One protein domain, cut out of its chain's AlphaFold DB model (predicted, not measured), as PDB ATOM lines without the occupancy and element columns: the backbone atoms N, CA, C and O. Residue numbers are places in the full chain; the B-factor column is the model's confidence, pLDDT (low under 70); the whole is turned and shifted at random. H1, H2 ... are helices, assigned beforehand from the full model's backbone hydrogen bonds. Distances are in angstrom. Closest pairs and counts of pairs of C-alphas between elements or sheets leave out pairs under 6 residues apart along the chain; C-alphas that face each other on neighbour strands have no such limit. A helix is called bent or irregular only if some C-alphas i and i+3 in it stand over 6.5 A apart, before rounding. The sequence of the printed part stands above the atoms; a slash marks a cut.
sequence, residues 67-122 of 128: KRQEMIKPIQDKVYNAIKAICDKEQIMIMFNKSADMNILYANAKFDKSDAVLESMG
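Overview. This is residues 67 to 122 of the 128 residues of the protein "OmpH family outer membrane protein" of Bacteroidetes bacterium (UniProt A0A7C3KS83). One long helix, H1, is crossed at about a right angle by a short helix, H2, and the two are joined by a wide loop, residues 91 to 113, that swings away from H1 and comes back. Residues 67 to 77 of H1 stick out as a free arm. The printed part has 56 residues with two named helices, H1 then H2, and no named strand; the class is all helix. The whole is loose, with a radius of gyration of the C-alphas of 12.8 A, and spans 37 by 27 by 18 A.

Along the chain. H1, residues 67 to 90, begins with C-alpha 67 at (-50.619, 26.186, 2.365) and ends with C-alpha 90 at (-22.779, 35.267, -17.421), a length of 35.3 A. It is neither bent nor irregular, but only just: C-alphas 71 and 74 are 6.4 A apart. H2, residues 114 to 120, is 10.0 A long and ends with C-alpha 120 at (-35.064, 31.218, -18.469).

Arrangement. H1 touches H2 with residues 79 to 86 alone. The closest C-alphas of the two are those of Ala 82 and Val 117, 5.7 A apart. Their lines stand about perpendicular, at 89 degrees. In H2 every O i to N i+4 pair is within hydrogen-bond range; in H1 18 of 20 are.

Size, cuts and confidence. The two C-alphas farthest apart are those of Lys 67 and Asn 108, 37.4 A. Without residues 67 to 77, which stand free, the body has 45 residues and spans 30 by 19 by 17 A. The link from H1 to H2, 23 residues, is long. The printed part has no cut. The mean pLDDT of the printed part is 91.8, and no printed residue is under 70.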
ATOM      1  N   LYS A  67     -50.216  26.524   3.736       91.19
ATOM      2  CA  LYS A  67     -50.619  26.186   2.365       91.19
ATOM      3  C   LYS A  67     -50.114  27.206   1.349       91.19
ATOM      4  O   LYS A  67     -49.686  26.832   0.260       91.19
ATOM      5  N   ARG A  68     -50.157  28.500   1.684       89.88
ATOM      6  CA  ARG A  68     -49.583  29.554   0.834       89.88
ATOM      7  C   ARG A  68     -48.074  29.385   0.697       89.88
ATOM      8  O   ARG A  68     -47.589  29.434  -0.428       89.88
ATOM      9  N   GLN A  69     -47.356  29.135   1.791       89.75
ATOM     10  CA  GLN A  69     -45.918  28.865   1.741       89.75
ATOM     11  C   GLN A  69     -45.591  27.640   0.880       89.75
ATOM     12  O   GLN A  69     -44.743  27.745   0.001       89.75
ATOM     13  N   GLU A  70     -46.302  26.524   1.051       91.50
ATOM     14  CA  GLU A  70     -46.138  25.311   0.234       91.50
ATOM     15  C   GLU A  70     -46.321  25.577  -1.265       91.50
ATOM     16  O   GLU A  70     -45.618  24.994  -2.083       91.50
ATOM     17  N   MET A  71     -47.258  26.449  -1.645       90.06
ATOM     18  CA  MET A  71     -47.497  26.794  -3.051       90.06
ATOM     19  C   MET A  71     -46.480  27.804  -3.597       90.06
ATOM     20  O   MET A  71     -46.121  27.743  -4.771       90.06
ATOM     21  N   ILE A  72     -46.020  28.739  -2.763       91.88
ATOM     22  CA  ILE A  72     -45.066  29.786  -3.152       91.88
ATOM     23  C   ILE A  72     -43.645  29.226  -3.246       91.88
ATOM     24  O   ILE A  72     -42.897  29.613  -4.144       91.88
ATOM     25  N   LYS A  73     -43.269  28.304  -2.358       92.00
ATOM     26  CA  LYS A  73     -41.907  27.772  -2.257       92.00
ATOM     27  C   LYS A  73     -41.387  27.181  -3.583       92.00
ATOM     28  O   LYS A  73     -40.320  27.608  -4.013       92.00
ATOM     29  N   PRO A  74     -42.141  26.346  -4.327       93.56
ATOM     30  CA  PRO A  74     -41.714  25.863  -5.642       93.56
ATOM     31  C   PRO A  74     -41.495  26.974  -6.674       93.56
ATOM     32  O   PRO A  74     -40.645  26.847  -7.551       93.56
ATOM     33  N   ILE A  75     -42.266  28.064  -6.601       92.06
ATOM     34  CA  ILE A  75     -42.100  29.219  -7.492       92.06
ATOM     35  C   ILE A  75     -40.814  29.962  -7.126       92.06
ATOM     36  O   ILE A  75     -40.018  30.259  -8.012       92.06
ATOM     37  N   GLN A  76     -40.574  30.199  -5.833       91.25
ATOM     38  CA  GLN A  76     -39.326  30.794  -5.346       91.25
ATOM     39  C   GLN A  76     -38.108  29.957  -5.747       91.25
ATOM     40  O   GLN A  76     -37.121  30.518  -6.209       91.25
ATOM     41  N   ASP A  77     -38.195  28.632  -5.634       94.25
ATOM     42  CA  ASP A  77     -37.104  27.729  -6.007       94.25
ATOM     43  C   ASP A  77     -36.844  27.761  -7.522       94.25
ATOM     44  O   ASP A  77     -35.692  27.795  -7.953       94.25
ATOM     45  N   LYS A  78     -37.897  27.833  -8.353       93.88
ATOM     46  CA  LYS A  78     -37.752  28.034  -9.807       93.88
ATOM     47  C   LYS A  78     -37.064  29.357 -10.138       93.88
ATOM     48  O   LYS A  78     -36.143  29.364 -10.952       93.88
ATOM     49  N   VAL A  79     -37.481  30.449  -9.496       93.88
ATOM     50  CA  VAL A  79     -36.875  31.777  -9.677       93.88
ATOM     51  C   VAL A  79     -35.411  31.764  -9.240       93.88
ATOM     52  O   VAL A  79     -34.549  32.223  -9.983       93.88
ATOM     53  N   TYR A  80     -35.109  31.183  -8.078       95.12
ATOM     54  CA  TYR A  80     -33.743  31.059  -7.573       95.12
ATOM     55  C   TYR A  80     -32.847  30.279  -8.539       95.12
ATOM     56  O   TYR A  80     -31.759  30.739  -8.878       95.12
ATOM     57  N   ASN A  81     -33.318  29.131  -9.032       96.00
ATOM     58  CA  ASN A  81     -32.559  28.318  -9.978       96.00
ATOM     59  C   ASN A  81     -32.320  29.051 -11.305       96.00
ATOM     60  O   ASN A  81     -31.225  28.960 -11.857       96.00
ATOM     61  N   ALA A  82     -33.303  29.809 -11.798       96.38
ATOM     62  CA  ALA A  82     -33.153  30.620 -13.003       96.38
ATOM     63  C   ALA A  82     -32.138  31.758 -12.814       96.38
ATOM     64  O   ALA A  82     -31.264  31.936 -13.662       96.38
ATOM     65  N   ILE A  83     -32.204  32.476 -11.685       96.06
ATOM     66  CA  ILE A  83     -31.220  33.503 -11.314       96.06
ATOM     67  C   ILE A  83     -29.822  32.889 -11.248       96.06
ATOM     68  O   ILE A  83     -28.900  33.403 -11.875       96.06
ATOM     69  N   LYS A  84     -29.672  31.764 -10.538       96.06
ATOM     70  CA  LYS A  84     -28.388  31.074 -10.391       96.06
ATOM     71  C   LYS A  84     -27.812  30.672 -11.749       96.06
ATOM     72  O   LYS A  84     -26.660  30.980 -12.028       96.06
ATOM     73  N   ALA A  85     -28.619  30.060 -12.616       95.69
ATOM     74  CA  ALA A  85     -28.184  29.649 -13.948       95.69
ATOM     75  C   ALA A  85     -27.712  30.834 -14.809       95.69
ATOM     76  O   ALA A  85     -26.729  30.708 -15.538       95.69
ATOM     77  N   ILE A  86     -28.380  31.989 -14.719       95.62
ATOM     78  CA  ILE A  86     -27.967  33.213 -15.421       95.62
ATOM     79  C   ILE A  86     -26.655  33.743 -14.848       95.62
ATOM     80  O   ILE A  86     -25.749  34.057 -15.616       95.62
ATOM     81  N   CYS A  87     -26.535  33.809 -13.520       96.50
ATOM     82  CA  CYS A  87     -25.311  34.269 -12.880       96.50
ATOM     83  C   CYS A  87     -24.112  33.387 -13.240       96.50
ATOM     84  O   CYS A  87     -23.072  33.916 -13.621       96.50
ATOM     85  N   ASP A  88     -24.276  32.063 -13.204       96.31
ATOM     86  CA  ASP A  88     -23.229  31.109 -13.572       96.31
ATOM     87  C   ASP A  88     -22.856  31.248 -15.062       96.31
ATOM     88  O   ASP A  88     -21.678  31.301 -15.415       96.31
ATOM     89  N   LYS A  89     -23.847  31.374 -15.956       95.94
ATOM     90  CA  LYS A  89     -23.623  31.522 -17.406       95.94
ATOM     91  C   LYS A  89     -22.914  32.829 -17.765       95.94
ATOM     92  O   LYS A  89     -22.053  32.835 -18.640       95.94
ATOM     93  N   GLU A  90     -23.300  33.929 -17.130       95.50
ATOM     94  CA  GLU A  90     -22.779  35.267 -17.421       95.50
ATOM     95  C   GLU A  90     -21.625  35.688 -16.497       95.50
ATOM     96  O   GLU A  90     -21.139  36.811 -16.604       95.50
ATOM     97  N   GLN A  91     -21.173  34.797 -15.605       96.25
ATOM     98  CA  GLN A  91     -20.118  35.067 -14.621       96.25
ATOM     99  C   GLN A  91     -20.442  36.284 -13.727       96.25
ATOM    100  O   GLN A  91     -19.576  37.090 -13.386       96.25
ATOM    101  N   ILE A  92     -21.714  36.427 -13.342       96.06
ATOM    102  CA  ILE A  92     -22.186  37.492 -12.453       96.06
ATOM    103  C   ILE A  92     -21.939  37.066 -11.006       96.06
ATOM    104  O   ILE A  92     -22.526  36.105 -10.516       96.06
ATOM    105  N   MET A  93     -21.106  37.829 -10.299       94.75
ATOM    106  CA  MET A  93     -20.760  37.552  -8.903       94.75
ATOM    107  C   MET A  93     -21.932  37.769  -7.931       94.75
ATOM    108  O   MET A  93     -22.062  37.044  -6.948       94.75
ATOM    109  N   ILE A  94     -22.771  38.782  -8.172       92.62
ATOM    110  CA  ILE A  94     -23.876  39.151  -7.282       92.62
ATOM    111  C   ILE A  94     -25.042  39.759  -8.066       92.62
ATOM    112  O   ILE A  94     -24.840  40.558  -8.979       92.62
ATOM    113  N   MET A  95     -26.267  39.399  -7.683       91.38
ATOM    114  CA  MET A  95     -27.501  39.991  -8.198       91.38
ATOM    115  C   MET A  95     -28.299  40.577  -7.034       91.38
ATOM    116  O   MET A  95     -28.540  39.897  -6.037       91.38
ATOM    117  N   PHE A  96     -28.706  41.838  -7.162       91.19
ATOM    118  CA  PHE A  96     -29.482  42.539  -6.142       91.19
ATOM    119  C   PHE A  96     -30.966  42.556  -6.495       91.19
ATOM    120  O   PHE A  96     -31.337  42.800  -7.644       91.19
ATOM    121  N   ASN A  97     -31.820  42.362  -5.488       90.44
ATOM    122  CA  ASN A  97     -33.246  42.610  -5.637       90.44
ATOM    123  C   ASN A  97     -33.533  44.110  -5.471       90.44
ATOM    124  O   ASN A  97     -33.486  44.631  -4.359       90.44
ATOM    125  N   LYS A  98     -33.890  44.786  -6.565       87.31
ATOM    126  CA  LYS A  98     -34.243  46.215  -6.562       87.31
ATOM    127  C   LYS A  98     -35.491  46.534  -5.723       87.31
ATOM    128  O   LYS A  98     -35.635  47.670  -5.294       87.31
ATOM    129  N   SER A  99     -36.391  45.571  -5.508       83.50
ATOM    130  CA  SER A  99     -37.615  45.777  -4.720       83.50
ATOM    131  C   SER A  99     -37.409  45.625  -3.212       83.50
ATOM    132  O   SER A  99     -38.362  45.801  -2.460       83.50
ATOM    133  N   ALA A 100     -36.226  45.189  -2.774       83.50
ATOM    134  CA  ALA A 100     -35.899  45.132  -1.359       83.50
ATOM    135  C   ALA A 100     -35.587  46.545  -0.845       83.50
ATOM    136  O   ALA A 100     -35.140  47.393  -1.617       83.50
ATOM    137  N   ASP A 101     -35.773  46.774   0.457       77.44
ATOM    138  CA  ASP A 101     -35.383  48.016   1.135       77.44
ATOM    139  C   ASP A 101     -33.849  48.144   1.173       77.44
ATOM    140  O   ASP A 101     -33.187  47.898   2.181       77.44
ATOM    141  N   MET A 102     -33.260  48.475   0.026       80.75
ATOM    142  CA  MET A 102     -31.833  48.693  -0.168       80.75
ATOM    143  C   MET A 102     -31.592  50.141  -0.587       80.75
ATOM    144  O   MET A 102     -32.282  50.672  -1.454       80.75
ATOM    145  N   ASN A 103     -30.549  50.762  -0.031       86.25
ATOM    146  CA  ASN A 103     -30.110  52.114  -0.393       86.25
ATOM    147  C   ASN A 103     -29.401  52.136  -1.764       86.25
ATOM    148  O   ASN A 103     -28.221  52.469  -1.869       86.25
ATOM    149  N   ILE A 104     -30.103  51.745  -2.828       85.88
ATOM    150  CA  ILE A 104     -29.613  51.824  -4.207       85.88
ATOM    151  C   ILE A 104     -29.931  53.223  -4.741       85.88
ATOM    152  O   ILE A 104     -31.067  53.515  -5.099       85.88
ATOM    153  N   LEU A 105     -28.916  54.087  -4.818       88.81
ATOM    154  CA  LEU A 105     -29.077  55.465  -5.307       88.81
ATOM    155  C   LEU A 105     -29.362  55.533  -6.815       88.81
ATOM    156  O   LEU A 105     -30.090  56.406  -7.280       88.81
ATOM    157  N   TYR A 106     -28.781  54.616  -7.590       87.75
ATOM    158  CA  TYR A 106     -28.972  54.526  -9.034       87.75
ATOM    159  C   TYR A 106     -28.734  53.091  -9.519       87.75
ATOM    160  O   TYR A 106     -27.765  52.446  -9.121       87.75
ATOM    161  N   ALA A 107     -29.595  52.610 -10.416       88.94
ATOM    162  CA  ALA A 107     -29.448  51.327 -11.100       88.94
ATOM    163  C   ALA A 107     -29.715  51.517 -12.596       88.94
ATOM    164  O   ALA A 107     -30.807  51.927 -12.992       88.94
ATOM    165  N   ASN A 108     -28.722  51.218 -13.433       91.69
ATOM    166  CA  ASN A 108     -28.871  51.324 -14.881       91.69
ATOM    167  C   ASN A 108     -29.731  50.162 -15.409       91.69
ATOM    168  O   ASN A 108     -29.378  48.999 -15.217       91.69
ATOM    169  N   ALA A 109     -30.819  50.481 -16.118       90.81
ATOM    170  CA  ALA A 109     -31.764  49.502 -16.662       90.81
ATOM    171  C   ALA A 109     -31.117  48.464 -17.597       90.81
ATOM    172  O   ALA A 109     -31.621  47.351 -17.703       90.81
ATOM    173  N   LYS A 110     -29.972  48.778 -18.222       91.62
ATOM    174  CA  LYS A 110     -29.228  47.826 -19.068       91.62
ATOM    175  C   LYS A 110     -28.710  46.597 -18.308       91.62
ATOM    176  O   LYS A 110     -28.376  45.597 -18.932       91.62
ATOM    177  N   PHE A 111     -28.592  46.692 -16.981       91.75
ATOM    178  CA  PHE A 111     -28.157  45.597 -16.113       91.75
ATOM    179  C   PHE A 111     -29.327  44.889 -15.417       91.75
ATOM    180  O   PHE A 111     -29.102  43.985 -14.617       91.75
ATOM    181  N   ASP A 112     -30.569  45.279 -15.708       92.31
ATOM    182  CA  ASP A 112     -31.748  44.588 -15.203       92.31
ATOM    183  C   ASP A 112     -31.903  43.234 -15.913       92.31
ATOM    184  O   ASP A 112     -32.026  43.164 -17.137       92.31
ATOM    185  N   LYS A 113     -31.888  42.150 -15.133       94.31
ATOM    186  CA  LYS A 113     -31.999  40.769 -15.619       94.31
ATOM    187  C   LYS A 113     -33.391  40.163 -15.424       94.31
ATOM    188  O   LYS A 113     -33.556  38.976 -15.682       94.31
ATOM    189  N   SER A 114     -34.390  40.948 -15.012       93.62
ATOM    190  CA  SER A 114     -35.746  40.454 -14.718       93.62
ATOM    191  C   SER A 114     -36.364  39.702 -15.900       93.62
ATOM    192  O   SER A 114     -36.877  38.598 -15.726       93.62
ATOM    193  N   ASP A 115     -36.242  40.245 -17.114       94.06
ATOM    194  CA  ASP A 115     -36.774  39.611 -18.329       94.06
ATOM    195  C   ASP A 115     -36.043  38.302 -18.638       94.06
ATOM    196  O   ASP A 115     -36.679  37.285 -18.897       94.06
ATOM    197  N   ALA A 116     -34.712  38.293 -18.514       93.25
ATOM    198  CA  ALA A 116     -33.899  37.100 -18.731       93.25
ATOM    199  C   ALA A 116     -34.247  35.978 -17.736       93.25
ATOM    200  O   ALA A 116     -34.272  34.804 -18.105       93.25
ATOM    201  N   VAL A 117     -34.550  36.323 -16.478       93.75
ATOM    202  CA  VAL A 117     -35.023  35.365 -15.462       93.75
ATOM    203  C   VAL A 117     -36.371  34.768 -15.872       93.75
ATOM    204  O   VAL A 117     -36.539  33.549 -15.804       93.75
ATOM    205  N   LEU A 118     -37.313  35.594 -16.341       93.12
ATOM    206  CA  LEU A 118     -38.614  35.125 -16.830       93.12
ATOM    207  C   LEU A 118     -38.469  34.204 -18.049       93.12
ATOM    208  O   LEU A 118     -39.071  33.129 -18.072       93.12
ATOM    209  N   GLU A 119     -37.634  34.580 -19.017       93.12
ATOM    210  CA  GLU A 119     -37.356  33.788 -20.221       93.12
ATOM    211  C   GLU A 119     -36.695  32.445 -19.891       93.12
ATOM    212  O   GLU A 119     -37.108  31.410 -20.413       93.12
ATOM    213  N   SER A 120     -35.726  32.435 -18.969       91.50
ATOM    214  CA  SER A 120     -35.064  31.218 -18.469       91.50
ATOM    215  C   SER A 120     -36.057  30.237 -17.832       91.50
ATOM    216  O   SER A 120     -35.901  29.019 -17.911       91.50
ATOM    217  N   MET A 121     -37.135  30.763 -17.250       91.44
ATOM    218  CA  MET A 121     -38.234  29.979 -16.689       91.44
ATOM    219  C   MET A 121     -39.321  29.604 -17.716       91.44
ATOM    220  O   MET A 121     -40.286  28.928 -17.351       91.44
ATOM    221  N   GLY A 122     -39.180  30.021 -18.980       91.50
ATOM    222  CA  GLY A 122     -40.115  29.742 -20.074       91.50
ATOM    223  C   GLY A 122     -41.298  30.711 -20.180       91.50
ATOM    224  O   GLY A 122     -42.273  30.407 -20.868       91.50
TER     225      GLY A 122